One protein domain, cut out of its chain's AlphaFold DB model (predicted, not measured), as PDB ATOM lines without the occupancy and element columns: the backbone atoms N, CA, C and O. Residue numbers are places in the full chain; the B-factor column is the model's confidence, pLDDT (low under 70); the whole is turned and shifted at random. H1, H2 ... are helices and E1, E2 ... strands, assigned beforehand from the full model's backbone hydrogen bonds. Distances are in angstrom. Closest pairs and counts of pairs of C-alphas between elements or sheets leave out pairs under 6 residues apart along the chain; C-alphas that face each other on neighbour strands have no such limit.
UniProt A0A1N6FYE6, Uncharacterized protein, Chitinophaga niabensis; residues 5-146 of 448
ATOM      1  N   LEU A   5     214.240 205.413 244.242       90.81
ATOM      2  CA  LEU A   5     215.091 204.726 243.264       90.81
ATOM      3  C   LEU A   5     214.832 205.210 241.834       90.81
ATOM      4  O   LEU A   5     215.760 205.373 241.047       90.81
ATOM      5  N   TYR A   6     213.564 205.437 241.495       92.62
ATOM      6  CA  TYR A   6     213.156 205.855 240.157       92.62
ATOM      7  C   TYR A   6     213.535 207.302 239.860       92.62
ATOM      8  O   TYR A   6     213.704 207.624 238.687       92.62
ATOM      9  N   ASP A   7     213.727 208.135 240.884       91.81
ATOM     10  CA  ASP A   7     214.243 209.495 240.712       91.81
ATOM     11  C   ASP A   7     215.671 209.468 240.141       91.81
ATOM     12  O   ASP A   7     215.965 210.202 239.202       91.81
ATOM     13  N   PHE A   8     216.531 208.555 240.615       93.81
ATOM     14  CA  PHE A   8     217.842 208.321 239.998       93.81
ATOM     15  C   PHE A   8     217.705 207.664 238.622       93.81
ATOM     16  O   PHE A   8     218.296 208.115 237.639       93.81
ATOM     17  N   LEU A   9     216.925 206.579 238.536       94.12
ATOM     18  CA  LEU A   9     216.853 205.783 237.312       94.12
ATOM     19  C   LEU A   9     216.300 206.586 236.133       94.12
ATOM     20  O   LEU A   9     216.736 206.356 235.014       94.12
ATOM     21  N   ALA A  10     215.390 207.539 236.357       91.50
ATOM     22  CA  ALA A  10     214.799 208.360 235.303       91.50
ATOM     23  C   ALA A  10     215.833 209.132 234.466       91.50
ATOM     24  O   ALA A  10     215.630 209.289 233.261       91.50
ATOM     25  N   GLU A  11     216.931 209.573 235.083       90.38
ATOM     26  CA  GLU A  11     218.017 210.309 234.419       90.38
ATOM     27  C   GLU A  11     219.227 209.420 234.087       90.38
ATOM     28  O   GLU A  11     220.146 209.843 233.384       90.38
ATOM     29  N   SER A  12     219.214 208.171 234.556       94.19
ATOM     30  CA  SER A  12     220.315 207.228 234.407       94.19
ATOM     31  C   SER A  12     220.381 206.592 233.017       94.19
ATOM     32  O   SER A  12     219.362 206.328 232.364       94.19
ATOM     33  N   ILE A  13     221.592 206.206 232.598       93.94
ATOM     34  CA  ILE A  13     221.775 205.363 231.405       93.94
ATOM     35  C   ILE A  13     221.018 204.033 231.520       93.94
ATOM     36  O   ILE A  13     220.661 203.455 230.492       93.94
ATOM     37  N   PHE A  14     220.730 203.559 232.739       93.38
ATOM     38  CA  PHE A  14     219.989 202.321 232.963       93.38
ATOM     39  C   PHE A  14     218.558 202.379 232.427       93.38
ATOM     40  O   PHE A  14     218.062 201.352 231.973       93.38
ATOM     41  N   PHE A  15     217.900 203.545 232.388       94.69
ATOM     42  CA  PHE A  15     216.570 203.690 231.770       94.69
ATOM     43  C   PHE A  15     216.596 204.355 230.393       94.69
ATOM     44  O   PHE A  15     215.534 204.613 229.812       94.69
ATOM     45  N   HIS A  16     217.777 204.588 229.821       94.06
ATOM     46  CA  HIS A  16     217.884 205.120 228.472       94.06
ATOM     47  C   HIS A  16     217.458 204.063 227.439       94.06
ATOM     48  O   HIS A  16     218.099 203.022 227.274       94.06
ATOM     49  N   GLU A  17     216.371 204.331 226.709       91.31
ATOM     50  CA  GLU A  17     215.712 203.348 225.832       91.31
ATOM     51  C   GLU A  17     216.649 202.733 224.790       91.31
ATOM     52  O   GLU A  17     216.631 201.520 224.580       91.31
ATOM     53  N   LYS A  18     217.511 203.544 224.166       92.00
ATOM     54  CA  LYS A  18     218.450 203.053 223.145       92.00
ATOM     55  C   LYS A  18     219.503 202.119 223.740       92.00
ATOM     56  O   LYS A  18     219.897 201.160 223.078       92.00
ATOM     57  N   SER A  19     219.944 202.399 224.965       91.94
ATOM     58  CA  SER A  19     220.961 201.610 225.666       91.94
ATOM     59  C   SER A  19     220.364 200.294 226.178       91.94
ATOM     60  O   SER A  19     220.983 199.246 226.037       91.94
ATOM     61  N   MET A  20     219.111 200.290 226.642       92.81
ATOM     62  CA  MET A  20     218.409 199.038 226.956       92.81
ATOM     63  C   MET A  20     218.122 198.200 225.700       92.81
ATOM     64  O   MET A  20     218.352 196.992 225.701       92.81
ATOM     65  N   ALA A  21     217.649 198.822 224.614       91.50
ATOM     66  CA  ALA A  21     217.259 198.120 223.387       91.50
ATOM     67  C   ALA A  21     218.433 197.420 222.685       91.50
ATOM     68  O   ALA A  21     218.241 196.398 222.026       91.50
ATOM     69  N   ASN A  22     219.653 197.946 222.827       92.69
ATOM     70  CA  ASN A  22     220.859 197.335 222.272       92.69
ATOM     71  C   ASN A  22     221.649 196.495 223.292       92.69
ATOM     72  O   ASN A  22     222.791 196.143 223.000       92.69
ATOM     73  N   ASN A  23     221.073 196.167 224.457       91.12
ATOM     74  CA  ASN A  23     221.745 195.475 225.565       91.12
ATOM     75  C   ASN A  23     223.082 196.126 225.964       91.12
ATOM     76  O   ASN A  23     224.089 195.439 226.141       91.12
ATOM     77  N   PHE A  24     223.124 197.456 226.020       90.69
ATOM     78  CA  PHE A  24     224.302 198.261 226.351       90.69
ATOM     79  C   PHE A  24     225.537 197.966 225.476       90.69
ATOM     80  O   PHE A  24     226.681 198.204 225.878       90.69
ATOM     81  N   LYS A  25     225.343 197.447 224.253       89.19
ATOM     82  CA  LYS A  25     226.446 197.123 223.325       89.19
ATOM     83  C   LYS A  25     227.272 198.349 222.947       89.19
ATOM     84  O   LYS A  25     228.484 198.229 222.802       89.19
ATOM     85  N   ASN A  26     226.626 199.509 222.837       90.56
ATOM     86  CA  ASN A  26     227.282 200.765 222.470       90.56
ATOM     87  C   ASN A  26     227.879 201.513 223.670       90.56
ATOM     88  O   ASN A  26     228.566 202.509 223.470       90.56
ATOM     89  N   GLU A  27     227.619 201.056 224.897       90.50
ATOM     90  CA  GLU A  27     228.197 201.659 226.095       90.50
ATOM     91  C   GLU A  27     229.542 201.008 226.426       90.50
ATOM     92  O   GLU A  27     229.693 199.780 226.365       90.50
ATOM     93  N   SER A  28     230.533 201.820 226.793       88.62
ATOM     94  CA  SER A  28     231.811 201.307 227.291       88.62
ATOM     95  C   SER A  28     231.624 200.648 228.662       88.62
ATOM     96  O   SER A  28     230.725 201.017 229.416       88.62
ATOM     97  N   ALA A  29     232.473 199.671 228.997       84.62
ATOM     98  CA  ALA A  29     232.451 199.041 230.322       84.62
ATOM     99  C   ALA A  29     232.638 200.085 231.437       84.62
ATOM    100  O   ALA A  29     231.814 200.159 232.336       84.62
ATOM    101  N   SER A  30     233.619 200.980 231.277       87.12
ATOM    102  CA  SER A  30     233.891 202.065 232.228       87.12
ATOM    103  C   SER A  30     232.701 203.008 232.444       87.12
ATOM    104  O   SER A  30     232.465 203.420 233.573       87.12
ATOM    105  N   ARG A  31     231.911 203.325 231.406       90.44
ATOM    106  CA  ARG A  31     230.708 204.161 231.573       90.44
ATOM    107  C   ARG A  31     229.623 203.444 232.374       90.44
ATOM    108  O   ARG A  31     228.912 204.081 233.141       90.44
ATOM    109  N   ILE A  32     229.471 202.137 232.157       88.75
ATOM    110  CA  ILE A  32     228.527 201.317 232.917       88.75
ATOM    111  C   ILE A  32     228.979 201.251 234.378       88.75
ATOM    112  O   ILE A  32     228.177 201.566 235.242       88.75
ATOM    113  N   GLU A  33     230.246 200.927 234.643       86.44
ATOM    114  CA  GLU A  33     230.826 200.876 235.996       86.44
ATOM    115  C   GLU A  33     230.659 202.206 236.747       86.44
ATOM    116  O   GLU A  33     230.172 202.218 237.872       86.44
ATOM    117  N   GLU A  34     230.947 203.338 236.098       90.62
ATOM    118  CA  GLU A  34     230.755 204.660 236.707       90.62
ATOM    119  C   GLU A  34     229.286 204.910 237.092       90.62
ATOM    120  O   GLU A  34     228.993 205.480 238.144       90.62
ATOM    121  N   GLU A  35     228.338 204.483 236.254       92.75
ATOM    122  CA  GLU A  35     226.919 204.596 236.586       92.75
ATOM    123  C   GLU A  35     226.516 203.668 237.739       92.75
ATOM    124  O   GLU A  35     225.671 204.019 238.562       92.75
ATOM    125  N   MET A  36     227.128 202.491 237.825       88.31
ATOM    126  CA  MET A  36     226.882 201.532 238.901       88.31
ATOM    127  C   MET A  36     227.353 202.062 240.242       88.31
ATOM    128  O   MET A  36     226.599 201.997 241.211       88.31
ATOM    129  N   ASP A  37     228.538 202.665 240.273       88.12
ATOM    130  CA  ASP A  37     229.054 203.338 241.460       88.12
ATOM    131  C   ASP A  37     228.131 204.488 241.871       88.12
ATOM    132  O   ASP A  37     227.813 204.650 243.049       88.12
ATOM    133  N   LYS A  38     227.640 205.284 240.912       92.81
ATOM    134  CA  LYS A  38     226.659 206.345 241.196       92.81
ATOM    135  C   LYS A  38     225.363 205.783 241.768       92.81
ATOM    136  O   LYS A  38     224.844 206.349 242.728       92.81
ATOM    137  N   TYR A  39     224.857 204.686 241.207       92.12
ATOM    138  CA  TYR A  39     223.631 204.046 241.674       92.12
ATOM    139  C   TYR A  39     223.792 203.486 243.087       92.12
ATOM    140  O   TYR A  39     222.982 203.808 243.951       92.12
ATOM    141  N   SER A  40     224.864 202.736 243.349       87.62
ATOM    142  CA  SER A  40     225.169 202.180 244.673       87.62
ATOM    143  C   SER A  40     225.356 203.279 245.727       87.62
ATOM    144  O   SER A  40     224.764 203.226 246.802       87.62
ATOM    145  N   ASN A  41     226.081 204.355 245.400       89.56
ATOM    146  CA  ASN A  41     226.219 205.503 246.301       89.56
ATOM    147  C   ASN A  41     224.878 206.208 246.564       89.56
ATOM    148  O   ASN A  41     224.639 206.709 247.666       89.56
ATOM    149  N   TYR A  42     224.000 206.278 245.560       92.44
ATOM    150  CA  TYR A  42     222.673 206.864 245.705       92.44
ATOM    151  C   TYR A  42     221.775 206.003 246.605       92.44
ATOM    152  O   TYR A  42     221.158 206.535 247.527       92.44
ATOM    153  N   THR A  43     221.727 204.684 246.389       90.12
ATOM    154  CA  THR A  43     220.934 203.766 247.223       90.12
ATOM    155  C   THR A  43     221.424 203.749 248.665       90.12
ATOM    156  O   THR A  43     220.600 203.793 249.577       90.12
ATOM    157  N   ASP A  44     222.738 203.785 248.884       86.69
ATOM    158  CA  ASP A  44     223.334 203.868 250.218       86.69
ATOM    159  C   ASP A  44     223.004 205.187 250.921       86.69
ATOM    160  O   ASP A  44     222.626 205.195 252.095       86.69
ATOM    161  N   ARG A  45     223.093 206.312 250.202       90.38
ATOM    162  CA  ARG A  45     222.763 207.634 250.748       90.38
ATOM    163  C   ARG A  45     221.309 207.720 251.206       90.38
ATOM    164  O   ARG A  45     221.057 208.342 252.235       90.38
ATOM    165  N   PHE A  46     220.387 207.127 250.448       91.94
ATOM    166  CA  PHE A  46     218.949 207.187 250.714       91.94
ATOM    167  C   PHE A  46     218.385 205.918 251.373       91.94
ATOM    168  O   PHE A  46     217.173 205.691 251.381       91.94
ATOM    169  N   ALA A  47     219.251 205.060 251.922       88.06
ATOM    170  CA  ALA A  47     218.853 203.743 252.407       88.06
ATOM    171  C   ALA A  47     217.751 203.810 253.472       88.06
ATOM    172  O   ALA A  47     216.805 203.019 253.461       88.06
ATOM    173  N   LYS A  48     217.854 204.788 254.377       88.31
ATOM    174  CA  LYS A  48     216.875 204.996 255.440       88.31
ATOM    175  C   LYS A  48     215.526 205.440 254.877       88.31
ATOM    176  O   LYS A  48     214.517 204.836 255.234       88.31
ATOM    177  N   GLU A  49     215.494 206.433 253.987       92.00
ATOM    178  CA  GLU A  49     214.234 206.896 253.399       92.00
ATOM    179  C   GLU A  49     213.566 205.810 252.545       92.00
ATOM    180  O   GLU A  49     212.342 205.694 252.555       92.00
ATOM    181  N   ILE A  50     214.351 204.975 251.852       90.69
ATOM    182  CA  ILE A  50     213.835 203.832 251.085       90.69
ATOM    183  C   ILE A  50     213.101 202.855 252.013       90.69
ATOM    184  O   ILE A  50     211.973 202.459 251.720       90.69
ATOM    185  N   ILE A  51     213.703 202.481 253.144       87.81
ATOM    186  CA  ILE A  51     213.075 201.552 254.095       87.81
ATOM    187  C   ILE A  51     211.869 202.182 254.793       87.81
ATOM    188  O   ILE A  51     210.858 201.507 254.985       87.81
ATOM    189  N   GLU A  52     211.926 203.469 255.130       89.25
ATOM    190  CA  GLU A  52     210.781 204.189 255.696       89.25
ATOM    191  C   GLU A  52     209.600 204.254 254.714       89.25
ATOM    192  O   GLU A  52     208.460 204.024 255.117       89.25
ATOM    193  N   ASP A  53     209.851 204.486 253.422       89.69
ATOM    194  CA  ASP A  53     208.817 204.475 252.379       89.69
ATOM    195  C   ASP A  53     208.190 203.082 252.200       89.69
ATOM    196  O   ASP A  53     206.968 202.951 252.072       89.69
ATOM    197  N   VAL A  54     209.003 202.023 252.261       87.50
ATOM    198  CA  VAL A  54     208.509 200.638 252.258       87.50
ATOM    199  C   VAL A  54     207.654 200.373 253.498       87.50
ATOM    200  O   VAL A  54     206.552 199.836 253.384       87.50
ATOM    201  N   ASN A  55     208.114 200.767 254.684       84.69
ATOM    202  CA  ASN A  55     207.463 200.476 255.966       84.69
ATOM    203  C   ASN A  55     206.297 201.402 256.322       84.69
ATOM    204  O   ASN A  55     205.604 201.144 257.306       84.69
ATOM    205  N   LYS A  56     206.032 202.428 255.510       86.56
ATOM    206  CA  LYS A  56     204.897 203.341 255.685       86.56
ATOM    207  C   LYS A  56     203.543 202.626 255.672       86.56
ATOM    208  O   LYS A  56     202.628 203.047 256.374       86.56
ATOM    209  N   GLU A  57     203.413 201.570 254.871       74.56
ATOM    210  CA  GLU A  57     202.223 200.717 254.839       74.56
ATOM    211  C   GLU A  57     202.341 199.620 255.907       74.56
ATOM    212  O   GLU A  57     203.274 198.813 255.874       74.56
ATOM    213  N   THR A  58     201.396 199.580 256.850       68.56
ATOM    214  CA  THR A  58     201.418 198.661 258.007       68.56
ATOM    215  C   THR A  58     200.484 197.458 257.845       68.56
ATOM    216  O   THR A  58     200.102 196.833 258.833       68.56
ATOM    217  N   SER A  59     200.075 197.159 256.614       68.06
ATOM    218  CA  SER A  59     199.132 196.083 256.307       68.06
ATOM    219  C   SER A  59     199.755 194.688 256.416       68.06
ATOM    220  O   SER A  59     200.886 194.454 255.989       68.06
ATOM    221  N   LEU A  60     198.961 193.719 256.890       64.88
ATOM    222  CA  LEU A  60     199.303 192.288 256.838       64.88
ATOM    223  C   LEU A  60     199.304 191.724 255.405       64.88
ATOM    224  O   LEU A  60     199.807 190.630 255.170       64.88
ATOM    225  N   LEU A  61     198.766 192.456 254.426       72.25
ATOM    226  CA  LEU A  61     198.719 192.061 253.012       72.25
ATOM    227  C   LEU A  61     199.925 192.570 252.217       72.25
ATOM    228  O   LEU A  61     199.852 192.776 251.001       72.25
ATOM    229  N   LYS A  62     201.033 192.793 252.921       77.81
ATOM    230  CA  LYS A  62     202.330 193.142 252.367       77.81
ATOM    231  C   LYS A  62     203.181 191.883 252.254       77.81
ATOM    232  O   LYS A  62     203.377 191.174 253.239       77.81
ATOM    233  N   ILE A  63     203.665 191.598 251.048       75.81
ATOM    234  CA  ILE A  63     204.437 190.386 250.750       75.81
ATOM    235  C   ILE A  63     205.831 190.764 250.273       75.81
ATOM    236  O   ILE A  63     205.985 191.684 249.478       75.81
ATOM    237  N   TYR A  64     206.833 190.019 250.722       75.88
ATOM    238  CA  TYR A  64     208.204 190.094 250.242       75.88
ATOM    239  C   TYR A  64     208.562 188.848 249.431       75.88
ATOM    240  O   TYR A  64     208.478 187.719 249.918       75.88
ATOM    241  N   ASN A  65     208.965 189.048 248.176       75.62
ATOM    242  CA  ASN A  65     209.460 187.981 247.319       75.62
ATOM    243  C   ASN A  65     210.918 187.657 247.661       75.62
ATOM    244  O   ASN A  65     211.836 188.367 247.256       75.62
ATOM    245  N   SER A  66     211.112 186.539 248.352       64.12
ATOM    246  CA  SER A  66     212.419 185.987 248.722       64.12
ATOM    247  C   SER A  66     213.087 185.157 247.616       64.12
ATOM    248  O   SER A  66     214.167 184.597 247.823       64.12
ATOM    249  N   THR A  67     212.447 185.027 246.449       63.41
ATOM    250  CA  THR A  67     212.965 184.263 245.309       63.41
ATOM    251  C   THR A  67     213.617 185.187 244.284       63.41
ATOM    252  O   THR A  67     213.111 186.265 243.981       63.41
ATOM    253  N   ASN A  68     214.697 184.717 243.655       56.62
ATOM    254  CA  ASN A  68     215.383 185.454 242.582       56.62
ATOM    255  C   ASN A  68     214.623 185.407 241.244       56.62
ATOM    256  O   ASN A  68     215.079 185.941 240.230       56.62
ATOM    257  N   LYS A  69     213.479 184.713 241.191       63.31
ATOM    258  CA  LYS A  69     212.673 184.636 239.978       63.31
ATOM    259  C   LYS A  69     211.719 185.827 239.911       63.31
ATOM    260  O   LYS A  69     210.958 186.127 240.830       63.31
ATOM    261  N   ARG A  70     211.760 186.497 238.762       64.25
ATOM    262  CA  ARG A  70     210.971 187.690 238.452       64.25
ATOM    263  C   ARG A  70     209.616 187.271 237.885       64.25
ATOM    264  O   ARG A  70     209.420 187.247 236.673       64.25
ATOM    265  N   TYR A  71     208.688 186.883 238.755       67.75
ATOM    266  CA  TYR A  71     207.360 186.432 238.340       67.75
ATOM    267  C   TYR A  71     206.411 187.608 238.120       67.75
ATOM    268  O   TYR A  71     205.545 187.892 238.948       67.75
ATOM    269  N   LEU A  72     206.562 188.287 236.982       76.19
ATOM    270  CA  LEU A  72     205.654 189.366 236.592       76.19
ATOM    271  C   LEU A  72     204.188 188.913 236.620       76.19
ATOM    272  O   LEU A  72     203.325 189.654 237.085       76.19
ATOM    273  N   ASP A  73     203.919 187.680 236.193       72.06
ATOM    274  CA  ASP A  73     202.580 187.094 236.233       72.06
ATOM    275  C   ASP A  73     202.026 187.045 237.658       72.06
ATOM    276  O   ASP A  73     200.895 187.464 237.888       72.06
ATOM    277  N   THR A  74     202.822 186.603 238.634       72.75
ATOM    278  CA  THR A  74     202.410 186.537 240.043       72.75
ATOM    279  C   THR A  74     202.169 187.928 240.627       72.75
ATOM    280  O   THR A  74     201.168 188.147 241.309       72.75
ATOM    281  N   ILE A  75     203.039 188.896 240.320       78.94
ATOM    282  CA  ILE A  75     202.864 190.297 240.735       78.94
ATOM    283  C   ILE A  75     201.554 190.855 240.156       78.94
ATOM    284  O   ILE A  75     200.752 191.458 240.863       78.94
ATOM    285  N   THR A  76     201.299 190.593 238.876       79.38
ATOM    286  CA  THR A  76     200.105 191.060 238.158       79.38
ATOM    287  C   THR A  76     198.833 190.413 238.709       79.38
ATOM    288  O   THR A  76     197.833 191.090 238.934       79.38
ATOM    289  N   GLN A  77     198.860 189.107 238.978       75.00
ATOM    290  CA  GLN A  77     197.708 188.364 239.498       75.00
ATOM    291  C   GLN A  77     197.316 188.800 240.912       75.00
ATOM    292  O   GLN A  77     196.133 188.826 241.246       75.00
ATOM    293  N   THR A  78     198.293 189.182 241.732       76.94
ATOM    294  CA  THR A  78     198.068 189.583 243.128       76.94
ATOM    295  C   THR A  78     197.779 191.078 243.296       76.94
ATOM    296  O   THR A  78     197.358 191.519 244.369       76.94
ATOM    297  N   ALA A  79     197.910 191.858 242.220       83.00
ATOM    298  CA  ALA A  79     197.828 193.315 242.215       83.00
ATOM    299  C   ALA A  79     196.507 193.926 242.682       83.00
ATOM    300  O   ALA A  79     196.471 195.122 242.944       83.00
ATOM    301  N   LEU A  80     195.410 193.177 242.768       82.50
ATOM    302  CA  LEU A  80     194.130 193.690 243.280       82.50
ATOM    303  C   LEU A  80     193.826 193.222 244.708       82.50
ATOM    304  O   LEU A  80     192.876 193.703 245.321       82.50
ATOM    305  N   PHE A  81     194.638 192.310 245.240       77.88
ATOM    306  CA  PHE A  81     194.353 191.578 246.475       77.88
ATOM    307  C   PHE A  81     195.388 191.825 247.569       77.88
ATOM    308  O   PHE A  81     195.096 191.585 248.734       77.88
ATOM    309  N   LEU A  82     196.566 192.333 247.209       79.75
ATOM    310  CA  LEU A  82     197.614 192.724 248.147       79.75
ATOM    311  C   LEU A  82     197.719 194.244 248.258       79.75
ATOM    312  O   LEU A  82     197.366 194.974 247.326       79.75
ATOM    313  N   ASP A  83     198.229 194.728 249.385       81.81
ATOM    314  CA  ASP A  83     198.499 196.153 249.587       81.81
ATOM    315  C   ASP A  83     199.850 196.554 249.009       81.81
ATOM    316  O   ASP A  83     199.944 197.574 248.323       81.81
ATOM    317  N   GLN A  84     200.864 195.709 249.184       86.00
ATOM    318  CA  GLN A  84     202.204 195.989 248.694       86.00
ATOM    319  C   GLN A  84     202.964 194.697 248.371       86.00
ATOM    320  O   GLN A  84     202.839 193.691 249.071       86.00
ATOM    321  N   TYR A  85     203.754 194.731 247.300       86.31
ATOM    322  CA  TYR A  85     204.588 193.629 246.835       86.31
ATOM    323  C   TYR A  85     206.044 194.090 246.761       86.31
ATOM    324  O   TYR A  85     206.417 194.925 245.937       86.31
ATOM    325  N   ILE A  86     206.877 193.558 247.644       86.75
ATOM    326  CA  ILE A  86     208.278 193.936 247.782       86.75
ATOM    327  C   ILE A  86     209.130 192.942 247.010       86.75
ATOM    328  O   ILE A  86     208.960 191.727 247.134       86.75
ATOM    329  N   ILE A  87     210.062 193.465 246.226       87.44
ATOM    330  CA  ILE A  87     211.033 192.675 245.473       87.44
ATOM    331  C   ILE A  87     212.438 193.163 245.782       87.44
ATOM    332  O   ILE A  87     212.633 194.327 246.133       87.44
ATOM    333  N   HIS A  88     213.426 192.301 245.571       86.12
ATOM    334  CA  HIS A  88     214.785 192.785 245.387       86.12
ATOM    335  C   HIS A  88     214.850 193.680 244.157       86.12
ATOM    336  O   HIS A  88     214.289 193.341 243.112       86.12
ATOM    337  N   ASP A  89     215.534 194.813 244.287       89.12
ATOM    338  CA  ASP A  89     215.888 195.616 243.131       89.12
ATOM    339  C   ASP A  89     216.832 194.797 242.229       89.12
ATOM    340  O   ASP A  89     217.967 194.507 242.614       89.12
ATOM    341  N   PRO A  90     216.402 194.432 241.013       87.75
ATOM    342  CA  PRO A  90     217.188 193.567 240.154       87.75
ATOM    343  C   PRO A  90     218.455 194.226 239.602       87.75
ATOM    344  O   PRO A  90     219.318 193.508 239.095       87.75
ATOM    345  N   ILE A  91     218.557 195.562 239.648       89.56
ATOM    346  CA  ILE A  91     219.773 196.286 239.264       89.56
ATOM    347  C   ILE A  91     220.818 196.112 240.370       89.56
ATOM    348  O   ILE A  91     221.905 195.622 240.082       89.56
ATOM    349  N   SER A  92     220.480 196.392 241.632       85.88
ATOM    350  CA  SER A  92     221.377 196.119 242.767       85.88
ATOM    351  C   SER A  92     221.775 194.645 242.917       85.88
ATOM    352  O   SER A  92     222.942 194.329 243.126       85.88
ATOM    353  N   GLU A  93     220.836 193.706 242.741       80.31
ATOM    354  CA  GLU A  93     221.130 192.268 242.812       80.31
ATOM    355  C   GLU A  93     222.199 191.874 241.780       80.31
ATOM    356  O   GLU A  93     223.067 191.037 242.033       80.31
ATOM    357  N   PHE A  94     222.138 192.490 240.599       80.44
ATOM    358  CA  PHE A  94     223.124 192.299 239.550       80.44
ATOM    359  C   PHE A  94     224.495 192.867 239.945       80.44
ATOM    360  O   PHE A  94     225.497 192.181 239.739       80.44
ATOM    361  N   LEU A  95     224.549 194.050 240.569       76.12
ATOM    362  CA  LEU A  95     225.794 194.636 241.085       76.12
ATOM    363  C   LEU A  95     226.477 193.721 242.091       76.12
ATOM    364  O   LEU A  95     227.651 193.390 241.928       76.12
ATOM    365  N   PHE A  96     225.711 193.242 243.069       69.94
ATOM    366  CA  PHE A  96     226.216 192.364 244.115       69.94
ATOM    367  C   PHE A  96     226.805 191.058 243.556       69.94
ATOM    368  O   PHE A  96     227.807 190.552 244.051       69.94
ATOM    369  N   ARG A  97     226.212 190.494 242.496       66.69
ATOM    370  CA  ARG A  97     226.626 189.188 241.951       66.69
ATOM    371  C   ARG A  97     227.860 189.226 241.047       66.69
ATOM    372  O   ARG A  97     228.462 188.173 240.837       66.69
ATOM    373  N   ILE A  98     228.216 190.370 240.460       64.75
ATOM    374  CA  ILE A  98     229.258 190.434 239.411       64.75
ATOM    375  C   ILE A  98     230.589 190.971 239.919       64.75
ATOM    376  O   ILE A  98     231.528 191.116 239.142       64.75
ATOM    377  N   GLU A  99     230.751 191.125 241.230       52.84
ATOM    378  CA  GLU A  99     232.042 191.459 241.849       52.84
ATOM    379  C   GLU A  99     233.214 190.560 241.359       52.84
ATOM    380  O   GLU A  99     234.376 190.937 241.466       52.84
ATOM    381  N   TYR A 100     232.928 189.418 240.707       42.44
ATOM    382  CA  TYR A 100     233.910 188.464 240.186       42.44
ATOM    383  C   TYR A 100     233.979 188.245 238.652       42.44
ATOM    384  O   TYR A 100     234.834 187.465 238.231       42.44
ATOM    385  N   SER A 101     233.152 188.859 237.780       49.91
ATOM    386  CA  SER A 101     233.232 188.638 236.301       49.91
ATOM    387  C   SER A 101     232.517 189.697 235.428       49.91
ATOM    388  O   SER A 101     231.571 189.399 234.687       49.91
ATOM    389  N   TRP A 102     232.975 190.950 235.478       52.56
ATOM    390  CA  TRP A 102     232.506 192.024 234.590       52.56
ATOM    391  C   TRP A 102     233.059 191.914 233.159       52.56
ATOM    392  O   TRP A 102     234.143 191.387 232.926       52.56
ATOM    393  N   GLY A 103     232.306 192.438 232.181       51.34
ATOM    394  CA  GLY A 103     232.796 192.670 230.813       51.34
ATOM    395  C   GLY A 103     232.430 191.625 229.752       51.34
ATOM    396  O   GLY A 103     232.726 191.840 228.576       51.34
ATOM    397  N   SER A 104     231.742 190.534 230.105       59.12
ATOM    398  CA  SER A 104     231.224 189.590 229.104       59.12
ATOM    399  C   SER A 104     229.949 190.129 228.415       59.12
ATOM    400  O   SER A 104     229.180 190.879 229.032       59.12
ATOM    401  N   PRO A 105     229.677 189.758 227.146       59.09
ATOM    402  CA  PRO A 105     228.398 190.047 226.489       59.09
ATOM    403  C   PRO A 105     227.181 189.551 227.284       59.09
ATOM    404  O   PRO A 105     226.129 190.194 227.260       59.09
ATOM    405  N   ASP A 106     227.347 188.453 228.025       73.38
ATOM    406  CA  ASP A 106     226.300 187.855 228.851       73.38
ATOM    407  C   ASP A 106     225.937 188.767 230.032       73.38
ATOM    408  O   ASP A 106     224.754 189.016 230.270       73.38
ATOM    409  N   SER A 107     226.927 189.373 230.702       79.44
ATOM    410  CA  SER A 107     226.684 190.304 231.814       79.44
ATOM    411  C   SER A 107     225.871 191.526 231.357       79.44
ATOM    412  O   SER A 107     224.884 191.889 231.993       79.44
ATOM    413  N   LYS A 108     226.199 192.128 230.204       86.19
ATOM    414  CA  LYS A 108     225.438 193.279 229.673       86.19
ATOM    415  C   LYS A 108     223.988 192.932 229.320       86.19
ATOM    416  O   LYS A 108     223.096 193.757 229.511       86.19
ATOM    417  N   SER A 109     223.744 191.719 228.818       86.44
ATOM    418  CA  SER A 109     222.382 191.252 228.536       86.44
ATOM    419  C   SER A 109     221.561 191.118 229.817       86.44
ATOM    420  O   SER A 109     220.428 191.590 229.865       86.44
ATOM    421  N   VAL A 110     222.145 190.544 230.872       85.75
ATOM    422  CA  VAL A 110     221.469 190.384 232.168       85.75
ATOM    423  C   VAL A 110     221.154 191.746 232.808       85.75
ATOM    424  O   VAL A 110     220.049 191.926 233.327       85.75
ATOM    425  N   LEU A 111     222.058 192.732 232.704       89.06
ATOM    426  CA  LEU A 111     221.782 194.115 233.122       89.06
ATOM    427  C   LEU A 111     220.593 194.707 232.360       89.06
ATOM    428  O   LEU A 111     219.694 195.298 232.955       89.06
ATOM    429  N   ALA A 112     220.576 194.542 231.035       91.25
ATOM    430  CA  ALA A 112     219.496 195.038 230.192       91.25
ATOM    431  C   ALA A 112     218.152 194.396 230.537       91.25
ATOM    432  O   ALA A 112     217.131 195.081 230.507       91.25
ATOM    433  N   ASP A 113     218.133 193.116 230.901       90.06
ATOM    434  CA  ASP A 113     216.924 192.442 231.376       90.06
ATOM    435  C   ASP A 113     216.455 192.985 232.735       90.06
ATOM    436  O   ASP A 113     215.254 193.171 232.938       90.06
ATOM    437  N   ALA A 114     217.375 193.282 233.663       90.94
ATOM    438  CA  ALA A 114     217.056 193.941 234.936       90.94
ATOM    439  C   ALA A 114     216.452 195.338 234.726       90.94
ATOM    440  O   ALA A 114     215.380 195.635 235.257       90.94
ATOM    441  N   CYS A 115     217.089 196.155 233.887       93.75
ATOM    442  CA  CYS A 115     216.637 197.506 233.570       93.75
ATOM    443  C   CYS A 115     215.274 197.503 232.869       93.75
ATOM    444  O   CYS A 115     214.370 198.239 233.263       93.75
ATOM    445  N   ARG A 116     215.086 196.626 231.871       93.25
ATOM    446  CA  ARG A 116     213.800 196.472 231.174       93.25
ATOM    447  C   ARG A 116     212.693 196.032 232.118       93.25
ATOM    448  O   ARG A 116     211.593 196.569 232.030       93.25
ATOM    449  N   PHE A 117     212.973 195.100 233.028       91.88
ATOM    450  CA  PHE A 117     212.003 194.687 234.038       91.88
ATOM    451  C   PHE A 117     211.602 195.863 234.938       91.88
ATOM    452  O   PHE A 117     210.413 196.153 235.046       91.88
ATOM    453  N   MET A 118     212.575 196.587 235.506       92.75
ATOM    454  CA  MET A 118     212.327 197.769 236.345       92.75
ATOM    455  C   MET A 118     211.538 198.849 235.593       92.75
ATOM    456  O   MET A 118     210.566 199.397 236.116       92.75
ATOM    457  N   LYS A 119     211.876 199.113 234.327       93.06
ATOM    458  CA  LYS A 119     211.125 200.047 233.482       93.06
ATOM    459  C   LYS A 119     209.693 199.567 233.239       93.06
ATOM    460  O   LYS A 119     208.763 200.366 233.313       93.06
ATOM    461  N   HIS A 120     209.493 198.276 232.989       92.00
ATOM    462  CA  HIS A 120     208.178 197.706 232.710       92.00
ATOM    463  C   HIS A 120     207.226 197.778 233.913       92.00
ATOM    464  O   HIS A 120     206.043 198.059 233.740       92.00
ATOM    465  N   ILE A 121     207.735 197.600 235.137       92.81
ATOM    466  CA  ILE A 121     206.926 197.686 236.365       92.81
ATOM    467  C   ILE A 121     206.736 199.121 236.886       92.81
ATOM    468  O   ILE A 121     206.084 199.299 237.915       92.81
ATOM    469  N   THR A 122     207.255 200.150 236.199       93.62
ATOM    470  CA  THR A 122     207.119 201.567 236.608       93.62
ATOM    471  C   THR A 122     205.692 201.947 237.024       93.62
ATOM    472  O   THR A 122     205.547 202.577 238.073       93.62
ATOM    473  N   PRO A 123     204.622 201.550 236.301       93.62
ATOM    474  CA  PRO A 123     203.268 201.925 236.704       93.62
ATOM    475  C   PRO A 123     202.864 201.304 238.047       93.62
ATOM    476  O   PRO A 123     202.165 201.937 238.836       93.62
ATOM    477  N   MET A 124     203.344 200.092 238.351       93.62
ATOM    478  CA  MET A 124     203.099 199.429 239.638       93.62
ATOM    479  C   MET A 124     203.822 200.118 240.791       93.62
ATOM    480  O   MET A 124     203.288 200.196 241.898       93.62
ATOM    481  N   VAL A 125     205.020 200.638 240.530       93.50
ATOM    482  CA  VAL A 125     205.782 201.428 241.500       93.50
ATOM    483  C   VAL A 125     205.111 202.782 241.735       93.50
ATOM    484  O   VAL A 125     204.900 203.176 242.880       93.50
ATOM    485  N   ALA A 126     204.688 203.460 240.665       91.75
ATOM    486  CA  ALA A 126     203.971 204.732 240.740       91.75
ATOM    487  C   ALA A 126     202.627 204.612 241.484       91.75
ATOM    488  O   ALA A 126     202.242 205.520 242.222       91.75
ATOM    489  N   ALA A 127     201.944 203.472 241.342       90.50
ATOM    490  CA  ALA A 127     200.725 203.132 242.076       90.50
ATOM    491  C   ALA A 127     200.974 202.689 243.533       90.50
ATOM    492  O   ALA A 127     200.040 202.240 244.199       90.50
ATOM    493  N   ASN A 128     202.213 202.790 244.031       90.44
ATOM    494  CA  ASN A 128     202.630 202.376 245.372       90.44
ATOM    495  C   ASN A 128     202.405 200.880 245.671       90.44
ATOM    496  O   ASN A 128     202.358 200.483 246.834       90.44
ATOM    497  N   PHE A 129     202.245 200.051 244.634       90.81
ATOM    498  CA  PHE A 129     202.001 198.620 244.783       90.81
ATOM    499  C   PHE A 129     203.306 197.833 244.863       90.81
ATOM    500  O   PHE A 129     203.505 197.092 245.821       90.81
ATOM    501  N   VAL A 130     204.205 198.000 243.891       92.44
ATOM    502  CA  VAL A 130     205.503 197.310 243.899       92.44
ATOM    503  C   VAL A 130     206.567 198.197 244.533       92.44
ATOM    504  O   VAL A 130     206.677 199.376 244.197       92.44
ATOM    505  N   LYS A 131     207.368 197.625 245.434       92.31
ATOM    506  CA  LYS A 131     208.504 198.292 246.076       92.31
ATOM    507  C   LYS A 131     209.795 197.508 245.844       92.31
ATOM    508  O   LYS A 131     210.007 196.485 246.492       92.31
ATOM    509  N   PRO A 132     210.656 197.958 244.922       91.75
ATOM    510  CA  PRO A 132     212.002 197.422 244.800       91.75
ATOM    511  C   PRO A 132     212.856 197.882 245.981       91.75
ATOM    512  O   PRO A 132     212.819 199.058 246.343       91.75
ATOM    513  N   VAL A 133     213.614 196.964 246.577       89.44
ATOM    514  CA  VAL A 133     214.540 197.260 247.674       89.44
ATOM    515  C   VAL A 133     215.950 196.831 247.269       89.44
ATOM    516  O   VAL A 133     216.142 195.652 246.947       89.44
ATOM    517  N   PRO A 134     216.927 197.757 247.279       88.62
ATOM    518  CA  PRO A 134     218.322 197.464 246.991       88.62
ATOM    519  C   PRO A 134     218.869 196.324 247.842       88.62
ATOM    520  O   PRO A 134     218.668 196.278 249.059       88.62
ATOM    521  N   TRP A 135     219.568 195.405 247.187       78.44
ATOM    522  CA  TRP A 135     220.194 194.246 247.811       78.44
ATOM    523  C   TRP A 135     221.162 194.676 248.922       78.44
ATOM    524  O   TRP A 135     221.151 194.116 250.016       78.44
ATOM    525  N   GLU A 136     221.920 195.743 248.685       76.44
ATOM    526  CA  GLU A 136     222.889 196.339 249.609       76.44
ATOM    527  C   GLU A 136     222.272 196.723 250.955       76.44
ATOM    528  O   GLU A 136     222.914 196.582 251.993       76.44
ATOM    529  N   ILE A 137     221.024 197.193 250.953       78.94
ATOM    530  CA  ILE A 137     220.320 197.646 252.159       78.94
ATOM    531  C   ILE A 137     219.814 196.448 252.962       78.94
ATOM    532  O   ILE A 137     219.886 196.433 254.188       78.94
ATOM    533  N   VAL A 138     219.305 195.439 252.259       71.00
ATOM    534  CA  VAL A 138     218.664 194.258 252.845       71.00
ATOM    535  C   VAL A 138     219.676 193.307 253.484       71.00
ATOM    536  O   VAL A 138     219.378 192.667 254.491       71.00
ATOM    537  N   TYR A 139     220.872 193.214 252.904       68.19
ATOM    538  CA  TYR A 139     221.935 192.312 253.351       68.19
ATOM    539  C   TYR A 139     223.033 193.023 254.146       68.19
ATOM    540  O   TYR A 139     224.104 192.454 254.367       68.19
ATOM    541  N   ARG A 140     222.788 194.256 254.596       63.34
ATOM    542  CA  ARG A 140     223.677 194.954 255.524       63.34
ATOM    543  C   ARG A 140     223.455 194.416 256.940       63.34
ATOM    544  O   ARG A 140     222.319 194.329 257.402       63.34
ATOM    545  N   ASP A 141     224.523 194.029 257.630       53.69
ATOM    546  CA  ASP A 141     224.436 193.650 259.042       53.69
ATOM    547  C   ASP A 141     224.154 194.876 259.939       53.69
ATOM    548  O   ASP A 141     224.207 196.031 259.504       53.69
ATOM    549  N   THR A 142     223.873 194.641 261.227       43.00
ATOM    550  CA  THR A 142     223.626 195.703 262.224       43.00
ATOM    551  C   THR A 142     224.818 196.646 262.439       43.00
ATOM    552  O   THR A 142     224.655 197.688 263.070       43.00
ATOM    553  N   ASN A 143     225.999 196.309 261.913       39.06
ATOM    554  CA  ASN A 143     227.224 197.104 261.982       39.06
ATOM    555  C   ASN A 143     227.538 197.827 260.663       39.06
ATOM    556  O   ASN A 143     228.614 198.411 260.521       39.06
ATOM    557  N   GLY A 144     226.624 197.800 259.691       42.62
ATOM    558  CA  GLY A 144     226.792 198.493 258.424       42.62
ATOM    559  C   GLY A 144     227.653 197.753 257.395       42.62
ATOM    560  O   GLY A 144     227.921 198.327 256.338       42.62
ATOM    561  N   ARG A 145     228.083 196.513 257.668       40.66
ATOM    562  CA  ARG A 145     228.877 195.694 256.743       40.66
ATOM    563  C   ARG A 145     227.956 194.948 255.794       40.66
ATOM    564  O   ARG A 145     226.947 194.386 256.213       40.66
ATOM    565  N   PHE A 146     228.317 194.910 254.517       43.72
ATOM    566  CA  PHE A 146     227.673 193.996 253.588       43.72
ATOM    567  C   PHE A 146     227.916 192.565 254.059       43.72
ATOM    568  O   PHE A 146     229.057 192.168 254.292       43.72
TER     569      PHE A 146
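This is residues 5 to 146 of the 448 residues of an uncharacterized protein of Chitinophaga niabensis (UniProt A0A1N6FYE6). A small sheet of three short strands makes one part of the domain, with H4 packed on it chiefly by E3 and H5 and H8 grazing it; next to it H3, H6 and H7 make a helical part, H6 folding back into H7 as a hairpin. The short H9, after E3, bridges H3 and H6. The printed part has 142 residues, with nine named helices and three strands in the order H1 H2 H3 H4 E1 H5 E2 H6 H7 H8 E3 H9; the sheet runs E1 E2 E3, all parallel, and the class is mostly helix. It is compact, with a radius of gyration of the C-alphas of 15.2 A and spans of 44 by 37 by 26 A.

H1, residues 5 to 11, begins at C-alpha 5 (215.091, 204.726, 243.264). H2 is residues 17 to 21, H3 residues 29 to 45, 24.2 A long, and H4 residues 47 to 55, 12.4 A. E1 is residues 62 to 64, H5 72 to 78, and E2 84 to 88, 13.4 A, beginning at C-alpha 84 (202.204, 195.989, 248.694). H6 is residues 90 to 97, H7 105 to 120, 22.5 A, H8 122 to 126, and E3 130 to 133. H9, residues 135 to 138, ends at C-alpha 138 (218.664, 194.258, 252.845).

E1 and E2 are parallel at 14 degrees, with N 86 and O 63 within hydrogen-bond range at 2.8 A. E2 and E3 are parallel at 34 degrees, with N 133 and O 87 at 2.8 A. E1, H5, E2 and E2, H6 H7 H8, E3 are strand-helix-strand units, two parallel neighbour strands with helices between; the first has a right-handed crossover. H4 is on the sheet at a height of 9.1 A, only just over none of the strands, with 2 C-alphas falling on E2 and 2 on E3; its Val 54 and Lys 131 of E3 have the closest C-alphas, 6.6 A. H5, H6 and H8 only graze the sheet. H6 and H7, a helical hairpin, touch at Pro 90 and Ala 114, whose C-alphas are closest at 5.2 A, with a shallow tilt of 30 degrees, opposite ways. H9 touches H6, closest C-alphas Glu 93 and Trp 135, 5.5 A, and residues 40 to 44 of H3, closest Asp 44 and Ile 137, 7.2 A. H1 and H3 only just touch, with 3 pairs of C-alphas within 8 A, closest Leu 5 and Thr 43, 7.1 A. H2 touches residues 112 to 116 of H7, closest C-alphas Met 20 and Ala 112, 5.3 A. H3 and H7 are apart. Each O i to N i+4 pair is within hydrogen-bond range in H2 to H8; H1 has 2 of 3, and H9 is too short for one.

The C-alphas of Asn 26 and Leu 60, the two farthest apart, are 45.1 A from each other. The printed part has no cut, and no link is long. The mean pLDDT of the printed part is 81.5; residues 58 to 60, 66 to 71, 96 to 105 and 139 to 146 are under 70.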